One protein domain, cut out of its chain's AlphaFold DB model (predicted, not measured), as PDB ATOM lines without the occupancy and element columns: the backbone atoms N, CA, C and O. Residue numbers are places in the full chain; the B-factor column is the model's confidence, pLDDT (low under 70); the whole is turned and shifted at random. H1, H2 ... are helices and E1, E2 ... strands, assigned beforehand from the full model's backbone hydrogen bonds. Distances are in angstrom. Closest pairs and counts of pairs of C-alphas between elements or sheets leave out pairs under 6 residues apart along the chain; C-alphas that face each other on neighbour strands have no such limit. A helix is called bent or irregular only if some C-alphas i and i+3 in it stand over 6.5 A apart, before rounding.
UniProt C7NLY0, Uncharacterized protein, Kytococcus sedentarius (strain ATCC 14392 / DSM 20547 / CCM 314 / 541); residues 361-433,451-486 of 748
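This is residues 361 to 433 and 451 to 486 of the 748 residues of an uncharacterized protein of Kytococcus sedentarius (strain ATCC 14392 / DSM 20547 / CCM 314 / 541) (UniProt C7NLY0). What shape do these coordinates make? One antiparallel sheet of five strands folds back on itself like part of a barrel, with E3 and E2 facing E4 and E5 and the bent strand E1 as hinge; H1 packs across E2 at one end, the tiny H2 grazes the other, and the long stretch 454 to 486 has no named element. What is it made of? The printed part has 109 residues, with H1 E1 E2 E3 H2 E4 E5 along the chain and sheet order E3, E2, E1, E4, E5. The class is mixed, helices and strands, with under half of the residues in named elements; it is compact, with a radius of gyration of the C-alphas of 13.2 A, yet elongated, spanning 44 by 28 by 27 A.

How is the strongly twisted sheet paired? E1, residues 375 to 383, E2, residues 387 to 393, and E3, residues 396 to 401, form two hairpins and a meander, each strand the antiparallel neighbour of the one before; N 381 and O 389 are 2.8 A apart, N 390 and O 398 2.9 A. E4, residues 422 to 429, is antiparallel to E1, with N 376 and O 425 at 2.9 A, and to E5, residues 451 to 453, with N 428 and O 451 at 2.9 A. How does it fold? E1 bends by 60 degrees at residue 380, pairing with E4 over residues 375 to 379 and with E2 over 379 to 383. In this folded sheet, bent back into two leaves that face each other, the closest C-alphas of edge strands E3 and E5, those of Val 400 and Leu 452, are 6.4 A apart. Where are the helices? H1, residues 361 to 368, is on the sheet over E2, the closest C-alphas being those of His 363 and Ala 393 at 5.9 A; every O i to N i+4 pair in it is within hydrogen-bond range. H2, residues 413 to 416, too short for such a pair, only grazes the sheet and is apart from H1.

Where do the elements begin and end? H1 begins at C-alpha 361, (-24.680, 27.039, -37.497), and E5 ends at C-alpha 453, (-13.808, 25.554, -15.985). How long are the longer strands? E4 measures 21.5 A, E1 20.5 A, E2 18.8 A and E3 16.7 A from first to last C-alpha.

What is missing or long? Residues 434 to 450 are not printed, and C-alphas 433 and 451 are 10.4 A apart across the cut; the link from E3 to H2 is long. Where is confidence low? The model's pLDDT is under 70 at residues 408 to 411, 430 to 433, 456, 458 to 460 and 479 to 486.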
ATOM      1  N   GLY A 361     -25.722  28.014 -37.186       70.94
ATOM      2  CA  GLY A 361     -24.680  27.039 -37.497       70.94
ATOM      3  C   GLY A 361     -23.249  27.560 -37.315       70.94
ATOM      4  O   GLY A 361     -22.366  26.776 -36.946       70.94
ATOM      5  N   GLU A 362     -23.009  28.860 -37.516       77.12
ATOM      6  CA  GLU A 362     -21.663  29.451 -37.455       77.12
ATOM      7  C   GLU A 362     -21.124  29.530 -36.018       77.12
ATOM      8  O   GLU A 362     -19.978  29.149 -35.764       77.12
ATOM      9  N   HIS A 363     -21.953  29.927 -35.048       83.62
ATOM     10  CA  HIS A 363     -21.559  29.992 -33.634       83.62
ATOM     11  C   HIS A 363     -21.282  28.602 -33.049       83.62
ATOM     12  O   HIS A 363     -20.286  28.396 -32.349       83.62
ATOM     13  N   ALA A 364     -22.108  27.613 -33.402       82.06
ATOM     14  CA  ALA A 364     -21.876  26.225 -33.017       82.06
ATOM     15  C   ALA A 364     -20.581  25.668 -33.637       82.06
ATOM     16  O   ALA A 364     -19.872  24.889 -32.998       82.06
ATOM     17  N   ALA A 365     -20.251  26.063 -34.873       84.81
ATOM     18  CA  ALA A 365     -18.991  25.693 -35.512       84.81
ATOM     19  C   ALA A 365     -17.786  26.362 -34.835       84.81
ATOM     20  O   ALA A 365     -16.778  25.691 -34.606       84.81
ATOM     21  N   TRP A 366     -17.906  27.639 -34.455       90.12
ATOM     22  CA  TRP A 366     -16.888  28.347 -33.676       90.12
ATOM     23  C   TRP A 366     -16.606  27.630 -32.350       90.12
ATOM     24  O   TRP A 366     -15.442  27.404 -32.030       90.12
ATOM     25  N   TRP A 367     -17.646  27.203 -31.620       91.12
ATOM     26  CA  TRP A 367     -17.481  26.449 -30.371       91.12
ATOM     27  C   TRP A 367     -16.821  25.085 -30.594       91.12
ATOM     28  O   TRP A 367     -15.851  24.755 -29.918       91.12
ATOM     29  N   ARG A 368     -17.278  24.314 -31.588       87.00
ATOM     30  CA  ARG A 368     -16.701  22.997 -31.925       87.00
ATOM     31  C   ARG A 368     -15.230  23.058 -32.345       87.00
ATOM     32  O   ARG A 368     -14.536  22.053 -32.244       87.00
ATOM     33  N   ALA A 369     -14.763  24.210 -32.822       89.06
ATOM     34  CA  ALA A 369     -13.370  24.430 -33.192       89.06
ATOM     35  C   ALA A 369     -12.458  24.783 -32.000       89.06
ATOM     36  O   ALA A 369     -11.248  24.907 -32.198       89.06
ATOM     37  N   ARG A 370     -13.005  24.976 -30.788       92.56
ATOM     38  CA  ARG A 370     -12.212  25.249 -29.582       92.56
ATOM     39  C   ARG A 370     -11.396  24.036 -29.155       92.56
ATOM     40  O   ARG A 370     -11.785  22.889 -29.370       92.56
ATOM     41  N   VAL A 371     -10.262  24.306 -28.517       90.44
ATOM     42  CA  VAL A 371      -9.331  23.273 -28.049       90.44
ATOM     43  C   VAL A 371      -9.207  23.335 -26.524       90.44
ATOM     44  O   VAL A 371      -9.092  24.430 -25.971       90.44
ATOM     45  N   PRO A 372      -9.195  22.188 -25.813       90.62
ATOM     46  CA  PRO A 372      -8.927  22.172 -24.380       90.62
ATOM     47  C   PRO A 372      -7.633  22.914 -24.017       90.62
ATOM     48  O   PRO A 372      -6.588  22.691 -24.628       90.62
ATOM     49  N   GLY A 373      -7.706  23.774 -23.005       85.94
ATOM     50  CA  GLY A 373      -6.630  24.661 -22.563       85.94
ATOM     51  C   GLY A 373      -6.822  26.121 -22.976       85.94
ATOM     52  O   GLY A 373      -6.347  26.994 -22.250       85.94
ATOM     53  N   GLU A 374      -7.545  26.395 -24.069       92.56
ATOM     54  CA  GLU A 374      -7.889  27.762 -24.482       92.56
ATOM     55  C   GLU A 374      -8.749  28.457 -23.421       92.56
ATOM     56  O   GLU A 374      -9.599  27.826 -22.795       92.56
ATOM     57  N   VAL A 375      -8.554  29.762 -23.234       92.12
ATOM     58  CA  VAL A 375      -9.414  30.595 -22.386       92.12
ATOM     59  C   VAL A 375     -10.362  31.377 -23.284       92.12
ATOM     60  O   VAL A 375      -9.927  32.028 -24.233       92.12
ATOM     61  N   VAL A 376     -11.659  31.310 -22.997       94.06
ATOM     62  CA  VAL A 376     -12.718  32.016 -23.733       94.06
ATOM     63  C   VAL A 376     -13.540  32.864 -22.774       94.06
ATOM     64  O   VAL A 376     -13.647  32.533 -21.594       94.06
ATOM     65  N   LEU A 377     -14.155  33.931 -23.281       93.56
ATOM     66  CA  LEU A 377     -15.200  34.643 -22.544       93.56
ATOM     67  C   LEU A 377     -16.529  33.906 -22.682       93.56
ATOM     68  O   LEU A 377     -16.856  33.413 -23.762       93.56
ATOM     69  N   ALA A 378     -17.297  33.881 -21.602       92.50
ATOM     70  CA  ALA A 378     -18.656  33.382 -21.584       92.50
ATOM     71  C   ALA A 378     -19.538  34.241 -20.679       92.50
ATOM     72  O   ALA A 378     -19.122  34.680 -19.606       92.50
ATOM     73  N   ARG A 379     -20.773  34.473 -21.118       91.75
ATOM     74  CA  ARG A 379     -21.799  35.164 -20.337       91.75
ATOM     75  C   ARG A 379     -22.539  34.161 -19.457       91.75
ATOM     76  O   ARG A 379     -22.912  33.096 -19.938       91.75
ATOM     77  N   VAL A 380     -22.796  34.493 -18.197       89.06
ATOM     78  CA  VAL A 380     -23.658  33.692 -17.316       89.06
ATOM     79  C   VAL A 380     -25.103  33.838 -17.792       89.06
ATOM     80  O   VAL A 380     -25.687  34.914 -17.669       89.06
ATOM     81  N   ALA A 381     -25.679  32.773 -18.344       85.12
ATOM     82  CA  ALA A 381     -27.083  32.748 -18.743       85.12
ATOM     83  C   ALA A 381     -27.979  32.574 -17.508       85.12
ATOM     84  O   ALA A 381     -28.844  33.407 -17.237       85.12
ATOM     85  N   GLU A 382     -27.693  31.547 -16.708       82.62
ATOM     86  CA  GLU A 382     -28.421  31.220 -15.482       82.62
ATOM     87  C   GLU A 382     -27.475  30.729 -14.384       82.62
ATOM     88  O   GLU A 382     -26.399  30.195 -14.655       82.62
ATOM     89  N   VAL A 383     -27.881  30.887 -13.122       87.62
ATOM     90  CA  VAL A 383     -27.119  30.407 -11.961       87.62
ATOM     91  C   VAL A 383     -28.044  29.888 -10.862       87.62
ATOM     92  O   VAL A 383     -29.031  30.523 -10.486       87.62
ATOM     93  N   SER A 384     -27.695  28.726 -10.311       85.19
ATOM     94  CA  SER A 384     -28.310  28.109  -9.137       85.19
ATOM     95  C   SER A 384     -27.334  28.111  -7.944       85.19
ATOM     96  O   SER A 384     -26.322  28.805  -7.950       85.19
ATOM     97  N   ASP A 385     -27.627  27.376  -6.865       80.69
ATOM     98  CA  ASP A 385     -26.656  27.231  -5.764       80.69
ATOM     99  C   ASP A 385     -25.435  26.383  -6.166       80.69
ATOM    100  O   ASP A 385     -24.345  26.618  -5.653       80.69
ATOM    101  N   ALA A 386     -25.606  25.408  -7.065       79.94
ATOM    102  CA  ALA A 386     -24.603  24.369  -7.334       79.94
ATOM    103  C   ALA A 386     -24.213  24.230  -8.814       79.94
ATOM    104  O   ALA A 386     -23.218  23.577  -9.127       79.94
ATOM    105  N   THR A 387     -24.982  24.829  -9.722       86.38
ATOM    106  CA  THR A 387     -24.747  24.800 -11.171       86.38
ATOM    107  C   THR A 387     -24.968  26.178 -11.778       86.38
ATOM    108  O   THR A 387     -25.724  26.986 -11.241       86.38
ATOM    109  N   MET A 388     -24.323  26.445 -12.904       90.25
ATOM    110  CA  MET A 388     -24.593  27.611 -13.734       90.25
ATOM    111  C   MET A 388     -24.486  27.246 -15.208       90.25
ATOM    112  O   MET A 388     -23.828  26.270 -15.575       90.25
ATOM    113  N   GLU A 389     -25.116  28.052 -16.044       90.50
ATOM    114  CA  GLU A 389     -25.043  27.940 -17.489       90.50
ATOM    115  C   GLU A 389     -24.216  29.091 -18.044       90.50
ATOM    116  O   GLU A 389     -24.493  30.262 -17.782       90.50
ATOM    117  N   LEU A 390     -23.180  28.746 -18.804       92.25
ATOM    118  CA  LEU A 390     -22.316  29.700 -19.478       92.25
ATOM    119  C   LEU A 390     -22.565  29.673 -20.979       92.25
ATOM    120  O   LEU A 390     -22.606  28.611 -21.597       92.25
ATOM    121  N   GLU A 391     -22.645  30.855 -21.568       92.06
ATOM    122  CA  GLU A 391     -22.829  31.062 -22.995       92.06
ATOM    123  C   GLU A 391     -21.546  31.667 -23.593       92.06
ATOM    124  O   GLU A 391     -21.348  32.883 -23.510       92.06
ATOM    125  N   PRO A 392     -20.617  30.852 -24.139       91.56
ATOM    126  CA  PRO A 392     -19.400  31.341 -24.802       91.56
ATOM    127  C   PRO A 392     -19.656  31.901 -26.209       91.56
ATOM    128  O   PRO A 392     -18.893  32.727 -26.720       91.56
ATOM    129  N   ALA A 393     -20.733  31.453 -26.848       88.75
ATOM    130  CA  ALA A 393     -21.183  31.951 -28.134       88.75
ATOM    131  C   ALA A 393     -22.719  31.962 -28.171       88.75
ATOM    132  O   ALA A 393     -23.335  31.120 -27.521       88.75
ATOM    133  N   PRO A 394     -23.337  32.862 -28.947       80.38
ATOM    134  CA  PRO A 394     -24.788  32.991 -29.010       80.38
ATOM    135  C   PRO A 394     -25.473  31.668 -29.374       80.38
ATOM    136  O   PRO A 394     -25.165  31.070 -30.410       80.38
ATOM    137  N   GLY A 395     -26.392  31.212 -28.522       75.81
ATOM    138  CA  GLY A 395     -27.110  29.944 -28.700       75.81
ATOM    139  C   GLY A 395     -26.294  28.683 -28.377       75.81
ATOM    140  O   GLY A 395     -26.765  27.573 -28.626       75.81
ATOM    141  N   VAL A 396     -25.083  28.828 -27.829       86.31
ATOM    142  CA  VAL A 396     -24.259  27.727 -27.315       86.31
ATOM    143  C   VAL A 396     -24.237  27.810 -25.797       86.31
ATOM    144  O   VAL A 396     -23.579  28.684 -25.246       86.31
ATOM    145  N   THR A 397     -24.892  26.868 -25.123       89.50
ATOM    146  CA  THR A 397     -24.939  26.811 -23.656       89.50
ATOM    147  C   THR A 397     -24.093  25.660 -23.125       89.50
ATOM    148  O   THR A 397     -24.197  24.528 -23.600       89.50
ATOM    149  N   VAL A 398     -23.263  25.939 -22.119       91.00
ATOM    150  CA  VAL A 398     -22.396  24.967 -21.447       91.00
ATOM    151  C   VAL A 398     -22.704  24.968 -19.951       91.00
ATOM    152  O   VAL A 398     -22.511  25.975 -19.270       91.00
ATOM    153  N   ALA A 399     -23.161  23.829 -19.432       90.19
ATOM    154  CA  ALA A 399     -23.404  23.654 -18.005       90.19
ATOM    155  C   ALA A 399     -22.083  23.506 -17.235       90.19
ATOM    156  O   ALA A 399     -21.203  22.730 -17.620       90.19
ATOM    157  N   VAL A 400     -21.958  24.232 -16.125       89.06
ATOM    158  CA  VAL A 400     -20.780  24.241 -15.255       89.06
ATOM    159  C   VAL A 400     -21.217  23.995 -13.812       89.06
ATOM    160  O   VAL A 400     -22.098  24.677 -13.288       89.06
ATOM    161  N   GLY A 401     -20.619  22.995 -13.165       85.88
ATOM    162  CA  GLY A 401     -20.887  22.651 -11.768       85.88
ATOM    163  C   GLY A 401     -19.992  23.402 -10.782       85.88
ATOM    164  O   GLY A 401     -18.970  23.981 -11.152       85.88
ATOM    165  N   LEU A 402     -20.351  23.349  -9.496       80.44
ATOM    166  CA  LEU A 402     -19.614  23.993  -8.401       80.44
ATOM    167  C   LEU A 402     -18.116  23.642  -8.399       80.44
ATOM    168  O   LEU A 402     -17.274  24.526  -8.246       80.44
ATOM    169  N   ALA A 403     -17.782  22.369  -8.634       80.38
ATOM    170  CA  ALA A 403     -16.408  21.864  -8.619       80.38
ATOM    171  C   ALA A 403     -15.524  22.436  -9.740       80.38
ATOM    172  O   ALA A 403     -14.303  22.378  -9.641       80.38
ATOM    173  N   GLN A 404     -16.123  22.978 -10.801       83.44
ATOM    174  CA  GLN A 404     -15.437  23.632 -11.911       83.44
ATOM    175  C   GLN A 404     -15.292  25.148 -11.691       83.44
ATOM    176  O   GLN A 404     -14.658  25.822 -12.501       83.44
ATOM    177  N   VAL A 405     -15.856  25.691 -10.607       80.44
ATOM    178  CA  VAL A 405     -15.804  27.122 -10.263       80.44
ATOM    179  C   VAL A 405     -14.971  27.375  -9.014       80.44
ATOM    180  O   VAL A 405     -14.170  28.304  -8.973       80.44
ATOM    181  N   THR A 406     -15.146  26.548  -7.986       74.00
ATOM    182  CA  THR A 406     -14.488  26.708  -6.689       74.00
ATOM    183  C   THR A 406     -14.104  25.351  -6.116       74.00
ATOM    184  O   THR A 406     -14.801  24.352  -6.278       74.00
ATOM    185  N   GLY A 407     -12.965  25.313  -5.422       70.38
ATOM    186  CA  GLY A 407     -12.512  24.129  -4.689       70.38
ATOM    187  C   GLY A 407     -13.180  23.955  -3.320       70.38
ATOM    188  O   GLY A 407     -12.814  23.034  -2.593       70.38
ATOM    189  N   ASN A 408     -14.092  24.854  -2.932       66.75
ATOM    190  CA  ASN A 408     -14.795  24.810  -1.654       66.75
ATOM    191  C   ASN A 408     -16.253  24.368  -1.844       66.75
ATOM    192  O   ASN A 408     -17.090  25.133  -2.307       66.75
ATOM    193  N   GLU A 409     -16.569  23.149  -1.407       69.06
ATOM    194  CA  GLU A 409     -17.905  22.540  -1.531       69.06
ATOM    195  C   GLU A 409     -19.004  23.261  -0.724       69.06
ATOM    196  O   GLU A 409     -20.186  22.979  -0.900       69.06
ATOM    197  N   LEU A 410     -18.632  24.174   0.180       66.56
ATOM    198  CA  LEU A 410     -19.577  24.975   0.967       66.56
ATOM    199  C   LEU A 410     -20.007  26.273   0.271       66.56
ATOM    200  O   LEU A 410     -20.915  26.944   0.767       66.56
ATOM    201  N   ASP A 411     -19.344  26.648  -0.822       69.19
ATOM    202  CA  ASP A 411     -19.700  27.842  -1.580       69.19
ATOM    203  C   ASP A 411     -21.026  27.629  -2.326       69.19
ATOM    204  O   ASP A 411     -21.390  26.514  -2.703       69.19
ATOM    205  N   ARG A 412     -21.745  28.727  -2.566       72.25
ATOM    206  CA  ARG A 412     -22.943  28.752  -3.410       72.25
ATOM    207  C   ARG A 412     -22.666  29.622  -4.617       72.25
ATOM    208  O   ARG A 412     -22.261  30.771  -4.456       72.25
ATOM    209  N   LEU A 413     -22.913  29.114  -5.821       78.50
ATOM    210  CA  LEU A 413     -22.591  29.848  -7.049       78.50
ATOM    211  C   LEU A 413     -23.333  31.185  -7.145       78.50
ATOM    212  O   LEU A 413     -22.726  32.176  -7.536       78.50
ATOM    213  N   ARG A 414     -24.588  31.259  -6.686       78.56
ATOM    214  CA  ARG A 414     -25.352  32.521  -6.626       78.56
ATOM    215  C   ARG A 414     -24.723  33.624  -5.766       78.56
ATOM    216  O   ARG A 414     -25.081  34.785  -5.930       78.56
ATOM    217  N   ASP A 415     -23.832  33.271  -4.839       77.50
ATOM    218  CA  ASP A 415     -23.115  34.241  -4.004       77.50
ATOM    219  C   ASP A 415     -21.817  34.718  -4.689       77.50
ATOM    220  O   ASP A 415     -21.219  35.714  -4.271       77.50
ATOM    221  N   LEU A 416     -21.369  34.002  -5.727       74.19
ATOM    222  CA  LEU A 416     -20.109  34.227  -6.434       74.19
ATOM    223  C   LEU A 416     -20.299  34.924  -7.781       74.19
ATOM    224  O   LEU A 416     -19.474  35.769  -8.125       74.19
ATOM    225  N   VAL A 417     -21.355  34.574  -8.518       81.38
ATOM    226  CA  VAL A 417     -21.621  35.060  -9.879       81.38
ATOM    227  C   VAL A 417     -23.083  35.464 -10.044       81.38
ATOM    228  O   VAL A 417     -23.965  34.948  -9.355       81.38
ATOM    229  N   SER A 418     -23.352  36.386 -10.969       80.50
ATOM    230  CA  SER A 418     -24.711  36.860 -11.276       80.50
ATOM    231  C   SER A 418     -25.108  36.586 -12.733       80.50
ATOM    232  O   SER A 418     -24.243  36.634 -13.606       80.50
ATOM    233  N   PRO A 419     -26.405  36.369 -13.042       81.06
ATOM    234  CA  PRO A 419     -26.875  36.329 -14.427       81.06
ATOM    235  C   PRO A 419     -26.451  37.584 -15.202       81.06
ATOM    236  O   PRO A 419     -26.517  38.696 -14.675       81.06
ATOM    237  N   GLY A 420     -26.009  37.400 -16.444       77.69
ATOM    238  CA  GLY A 420     -25.465  38.446 -17.313       77.69
ATOM    239  C   GLY A 420     -23.979  38.755 -17.098       77.69
ATOM    240  O   GLY A 420     -23.374  39.393 -17.952       77.69
ATOM    241  N   GLU A 421     -23.351  38.301 -16.010       82.12
ATOM    242  CA  GLU A 421     -21.918  38.526 -15.784       82.12
ATOM    243  C   GLU A 421     -21.065  37.841 -16.861       82.12
ATOM    244  O   GLU A 421     -21.360  36.721 -17.277       82.12
ATOM    245  N   VAL A 422     -20.006  38.512 -17.325       88.44
ATOM    246  CA  VAL A 422     -19.061  37.945 -18.295       88.44
ATOM    247  C   VAL A 422     -17.821  37.466 -17.560       88.44
ATOM    248  O   VAL A 422     -17.151  38.219 -16.849       88.44
ATOM    249  N   LEU A 423     -17.526  36.184 -17.739       89.69
ATOM    250  CA  LEU A 423     -16.460  35.464 -17.063       89.69
ATOM    251  C   LEU A 423     -15.544  34.848 -18.107       89.69
ATOM    252  O   LEU A 423     -15.993  34.451 -19.183       89.69
ATOM    253  N   ALA A 424     -14.266  34.711 -17.784       91.00
ATOM    254  CA  ALA A 424     -13.412  33.844 -18.568       91.00
ATOM    255  C   ALA A 424     -13.373  32.446 -17.990       91.00
ATOM    256  O   ALA A 424     -13.298  32.243 -16.778       91.00
ATOM    257  N   ALA A 425     -13.389  31.486 -18.897       91.38
ATOM    258  CA  ALA A 425     -13.353  30.088 -18.562       91.38
ATOM    259  C   ALA A 425     -12.386  29.364 -19.490       91.38
ATOM    260  O   ALA A 425     -12.307  29.627 -20.694       91.38
ATOM    261  N   ARG A 426     -11.654  28.419 -18.912       92.62
ATOM    262  CA  ARG A 426     -10.807  27.498 -19.647       92.62
ATOM    263  C   ARG A 426     -11.664  26.409 -20.275       92.62
ATOM    264  O   ARG A 426     -12.457  25.759 -19.593       92.62
ATOM    265  N   VAL A 427     -11.459  26.175 -21.563       92.81
ATOM    266  CA  VAL A 427     -12.032  25.049 -22.297       92.81
ATOM    267  C   VAL A 427     -11.396  23.761 -21.783       92.81
ATOM    268  O   VAL A 427     -10.172  23.646 -21.701       92.81
ATOM    269  N   VAL A 428     -12.212  22.770 -21.443       89.56
ATOM    270  CA  VAL A 428     -11.764  21.449 -20.978       89.56
ATOM    271  C   VAL A 428     -12.381  20.347 -21.831       89.56
ATOM    272  O   VAL A 428     -13.448  20.521 -22.416       89.56
ATOM    273  N   ALA A 429     -11.706  19.203 -21.928       82.25
ATOM    274  CA  ALA A 429     -12.302  18.017 -22.533       82.25
ATOM    275  C   ALA A 429     -13.333  17.431 -21.555       82.25
ATOM    276  O   ALA A 429     -12.964  17.135 -20.423       82.25
ATOM    277  N   ASP A 430     -14.587  17.322 -21.999       68.00
ATOM    278  CA  ASP A 430     -15.754  16.712 -21.348       68.00
ATOM    279  C   ASP A 430     -15.765  16.728 -19.809       68.00
ATOM    280  O   ASP A 430     -15.237  15.843 -19.133       68.00
ATOM    281  N   ALA A 431     -16.424  17.745 -19.255       49.25
ATOM    282  CA  ALA A 431     -16.671  17.880 -17.825       49.25
ATOM    283  C   ALA A 431     -18.099  17.465 -17.422       49.25
ATOM    284  O   ALA A 431     -18.560  17.875 -16.355       49.25
ATOM    285  N   SER A 432     -18.813  16.665 -18.229       46.44
ATOM    286  CA  SER A 432     -20.130  16.137 -17.847       46.44
ATOM    287  C   SER A 432     -19.992  14.951 -16.877       46.44
ATOM    288  O   SER A 432     -20.207  13.785 -17.188       46.44
ATOM    289  N   GLY A 433     -19.580  15.270 -15.647       42.25
ATOM    290  CA  GLY A 433     -19.521  14.328 -14.529       42.25
ATOM    291  C   GLY A 433     -20.879  14.003 -13.903       42.25
ATOM    292  O   GLY A 433     -20.964  13.005 -13.197       42.25
ATOM    293  N   GLY A 451     -16.206  21.174 -22.379       90.06
ATOM    294  CA  GLY A 451     -16.702  21.803 -21.153       90.06
ATOM    295  C   GLY A 451     -15.973  23.110 -20.837       90.06
ATOM    296  O   GLY A 451     -15.024  23.488 -21.527       90.06
ATOM    297  N   LEU A 452     -16.392  23.774 -19.760       92.38
ATOM    298  CA  LEU A 452     -15.778  25.003 -19.248       92.38
ATOM    299  C   LEU A 452     -15.410  24.863 -17.763       92.38
ATOM    300  O   LEU A 452     -16.125  24.222 -16.994       92.38
ATOM    301  N   SER A 453     -14.293  25.476 -17.368       90.06
ATOM    302  CA  SER A 453     -13.808  25.554 -15.985       90.06
ATOM    303  C   SER A 453     -13.315  26.963 -15.672       90.06
ATOM    304  O   SER A 453     -12.544  27.528 -16.442       90.06
ATOM    305  N   LEU A 454     -13.719  27.513 -14.529       88.06
ATOM    306  CA  LEU A 454     -13.219  28.791 -14.003       88.06
ATOM    307  C   LEU A 454     -12.047  28.595 -13.032       88.06
ATOM    308  O   LEU A 454     -11.424  29.566 -12.609       88.06
ATOM    309  N   LEU A 455     -11.733  27.348 -12.670       81.31
ATOM    310  CA  LEU A 455     -10.538  27.047 -11.890       81.31
ATOM    311  C   LEU A 455      -9.267  27.338 -12.689       81.31
ATOM    312  O   LEU A 455      -9.170  26.980 -13.864       81.31
ATOM    313  N   ASP A 456      -8.283  27.911 -11.992       69.88
ATOM    314  CA  ASP A 456      -6.940  28.185 -12.504       69.88
ATOM    315  C   ASP A 456      -6.948  29.038 -13.789       69.88
ATOM    316  O   ASP A 456      -6.216  28.729 -14.723       69.88
ATOM    317  N   VAL A 457      -7.806  30.065 -13.861       79.44
ATOM    318  CA  VAL A 457      -7.797  31.091 -14.921       79.44
ATOM    319  C   VAL A 457      -7.193  32.376 -14.354       79.44
ATOM    320  O   VAL A 457      -7.800  33.005 -13.483       79.44
ATOM    321  N   ASP A 458      -6.006  32.751 -14.828       69.44
ATOM    322  CA  ASP A 458      -5.311  33.972 -14.412       69.44
ATOM    323  C   ASP A 458      -5.684  35.170 -15.315       69.44
ATOM    324  O   ASP A 458      -5.966  35.029 -16.508       69.44
ATOM    325  N   ASP A 459      -5.691  36.380 -14.748       65.31
ATOM    326  CA  ASP A 459      -6.102  37.625 -15.412       65.31
ATOM    327  C   ASP A 459      -5.138  38.112 -16.522       65.31
ATOM    328  O   ASP A 459      -5.479  39.021 -17.282       65.31
ATOM    329  N   ASP A 460      -3.952  37.508 -16.652       69.62
ATOM    330  CA  ASP A 460      -2.961  37.790 -17.697       69.62
ATOM    331  C   ASP A 460      -2.938  36.762 -18.844       69.62
ATOM    332  O   ASP A 460      -2.171  36.918 -19.801       69.62
ATOM    333  N   GLU A 461      -3.791  35.735 -18.796       76.81
ATOM    334  CA  GLU A 461      -3.878  34.740 -19.860       76.81
ATOM    335  C   GLU A 461      -4.468  35.307 -21.157       76.81
ATOM    336  O   GLU A 461      -5.385  36.131 -21.176       76.81
ATOM    337  N   ALA A 462      -3.944  34.825 -22.288       83.62
ATOM    338  CA  ALA A 462      -4.434  35.212 -23.601       83.62
ATOM    339  C   ALA A 462      -5.828  34.616 -23.847       83.62
ATOM    340  O   ALA A 462      -5.986  33.403 -23.993       83.62
ATOM    341  N   VAL A 463      -6.829  35.491 -23.934       89.50
ATOM    342  CA  VAL A 463      -8.219  35.112 -24.199       89.50
ATOM    343  C   VAL A 463      -8.460  35.020 -25.702       89.50
ATOM    344  O   VAL A 463      -8.132  35.939 -26.457       89.50
ATOM    345  N   VAL A 464      -9.063  33.920 -26.145       92.00
ATOM    346  CA  VAL A 464      -9.533  33.769 -27.523       92.00
ATOM    347  C   VAL A 464     -10.689  34.751 -27.750       92.00
ATOM    348  O   VAL A 464     -11.675  34.696 -27.008       92.00
ATOM    349  N   PRO A 465     -10.614  35.636 -28.765       90.00
ATOM    350  CA  PRO A 465     -11.678  36.596 -29.039       90.00
ATOM    351  C   PRO A 465     -13.021  35.905 -29.269       90.00
ATOM    352  O   PRO A 465     -13.112  34.952 -30.051       90.00
ATOM    353  N   ALA A 466     -14.062  36.407 -28.606       92.06
ATOM    354  CA  ALA A 466     -15.424  35.925 -28.784       92.06
ATOM    355  C   ALA A 466     -15.886  36.127 -30.244       92.06
ATOM    356  O   ALA A 466     -15.414  37.053 -30.913       92.06
ATOM    357  N   PRO A 467     -16.787  35.280 -30.774       91.00
ATOM    358  CA  PRO A 467     -17.243  35.425 -32.151       91.00
ATOM    359  C   PRO A 467     -18.023  36.734 -32.331       91.00
ATOM    360  O   PRO A 467     -18.673  37.224 -31.407       91.00
ATOM    361  N   ALA A 468     -17.965  37.310 -33.529       90.06
ATOM    362  CA  ALA A 468     -18.871  38.391 -33.891       90.06
ATOM    363  C   ALA A 468     -20.256  37.816 -34.202       90.06
ATOM    364  O   ALA A 468     -20.354  36.762 -34.824       90.06
ATOM    365  N   LEU A 469     -21.309  38.533 -33.808       87.19
ATOM    366  CA  LEU A 469     -22.697  38.142 -34.086       87.19
ATOM    367  C   LEU A 469     -23.073  38.263 -35.563       87.19
ATOM    368  O   LEU A 469     -23.976  37.580 -36.031       87.19
ATOM    369  N   LEU A 470     -22.401  39.160 -36.284       87.62
ATOM    370  CA  LEU A 470     -22.594  39.398 -37.707       87.62
ATOM    371  C   LEU A 470     -21.229  39.464 -38.404       87.62
ATOM    372  O   LEU A 470     -20.260  39.946 -37.802       87.62
ATOM    373  N   PRO A 471     -21.133  39.067 -39.685       85.00
ATOM    374  CA  PRO A 471     -19.891  39.154 -40.444       85.00
ATOM    375  C   PRO A 471     -19.277  40.561 -40.416       85.00
ATOM    376  O   PRO A 471     -19.943  41.558 -40.700       85.00
ATOM    377  N   GLY A 472     -17.990  40.640 -40.066       84.31
ATOM    378  CA  GLY A 472     -17.250  41.905 -39.962       84.31
ATOM    379  C   GLY A 472     -17.655  42.802 -38.785       84.31
ATOM    380  O   GLY A 472     -17.252  43.964 -38.760       84.31
ATOM    381  N   GLY A 473     -18.461  42.291 -37.850       86.75
ATOM    382  CA  GLY A 473     -18.862  42.988 -36.634       86.75
ATOM    383  C   GLY A 473     -17.848  42.862 -35.494       86.75
ATOM    384  O   GLY A 473     -16.857  42.136 -35.610       86.75
ATOM    385  N   PRO A 474     -18.083  43.581 -34.384       90.38
ATOM    386  CA  PRO A 474     -17.282  43.441 -33.174       90.38
ATOM    387  C   PRO A 474     -17.528  42.078 -32.498       90.38
ATOM    388  O   PRO A 474     -18.566  41.455 -32.736       90.38
ATOM    389  N   PRO A 475     -16.599  41.608 -31.645       89.94
ATOM    390  CA  PRO A 475     -16.850  40.445 -30.803       89.94
ATOM    391  C   PRO A 475     -18.019  40.734 -29.856       89.94
ATOM    392  O   PRO A 475     -18.127  41.832 -29.301       89.94
ATOM    393  N   TRP A 476     -18.900  39.748 -29.673       89.56
ATOM    394  CA  TRP A 476     -20.121  39.942 -28.887       89.56
ATOM    395  C   TRP A 476     -19.858  40.099 -27.379       89.56
ATOM    396  O   TRP A 476     -20.646  40.737 -26.683       89.56
ATOM    397  N   LEU A 477     -18.725  39.563 -26.905       89.94
ATOM    398  CA  LEU A 477     -18.174  39.747 -25.561       89.94
ATOM    399  C   LEU A 477     -16.782  40.375 -25.644       89.94
ATOM    400  O   LEU A 477     -16.006  40.061 -26.550       89.94
ATOM    401  N   ASP A 478     -16.452  41.212 -24.665       82.00
ATOM    402  CA  ASP A 478     -15.187  41.942 -24.594       82.00
ATOM    403  C   ASP A 478     -14.441  41.650 -23.295       82.00
ATOM    404  O   ASP A 478     -15.040  41.412 -22.247       82.00
ATOM    405  N   GLN A 479     -13.115  41.704 -23.350       68.50
ATOM    406  CA  GLN A 479     -12.264  41.470 -22.189       68.50
ATOM    407  C   GLN A 479     -12.437  42.554 -21.113       68.50
ATOM    408  O   GLN A 479     -12.231  42.274 -19.937       68.50
ATOM    409  N   GLN A 480     -12.858  43.770 -21.481       66.38
ATOM    410  CA  GLN A 480     -13.209  44.822 -20.517       66.38
ATOM    411  C   GLN A 480     -14.466  44.489 -19.700       66.38
ATOM    412  O   GLN A 480     -14.636  45.036 -18.610       66.38
ATOM    413  N   ASP A 481     -15.307  43.579 -20.202       63.91
ATOM    414  CA  ASP A 481     -16.524  43.135 -19.523       63.91
ATOM    415  C   ASP A 481     -16.235  42.002 -18.512       63.91
ATOM    416  O   ASP A 481     -17.110  41.632 -17.731       63.91
ATOM    417  N   TRP A 482     -14.997  41.484 -18.461       53.31
ATOM    418  CA  TRP A 482     -14.560  40.485 -17.479       53.31
ATOM    419  C   TRP A 482     -14.750  41.018 -16.049       53.31
ATOM    420  O   TRP A 482     -14.038  41.916 -15.592       53.31
ATOM    421  N   GLY A 483     -15.702  40.432 -15.312       46.41
ATOM    422  CA  GLY A 483     -16.064  40.849 -13.950       46.41
ATOM    423  C   GLY A 483     -16.846  42.170 -13.875       46.41
ATOM    424  O   GLY A 483     -17.041  42.717 -12.782       46.41
ATOM    425  N   ALA A 484     -17.286  42.698 -15.020       43.25
ATOM    426  CA  ALA A 484     -18.326  43.708 -15.102       43.25
ATOM    427  C   ALA A 484     -19.681  43.011 -15.287       43.25
ATOM    428  O   ALA A 484     -19.826  42.045 -16.036       43.25
ATOM    429  N   HIS A 485     -20.695  43.508 -14.585       41.59
ATOM    430  CA  HIS A 485     -22.071  43.130 -14.871       41.59
ATOM    431  C   HIS A 485     -22.412  43.671 -16.266       41.59
ATOM    432  O   HIS A 485     -22.367  44.886 -16.461       41.59
ATOM    433  N   VAL A 486     -22.727  42.802 -17.232       38.19
ATOM    434  CA  VAL A 486     -23.483  43.251 -18.403       38.19
ATOM    435  C   VAL A 486     -24.891  43.470 -17.886       38.19
ATOM    436  O   VAL A 486     -25.554  42.514 -17.483       38.19
TER     437      VAL A 486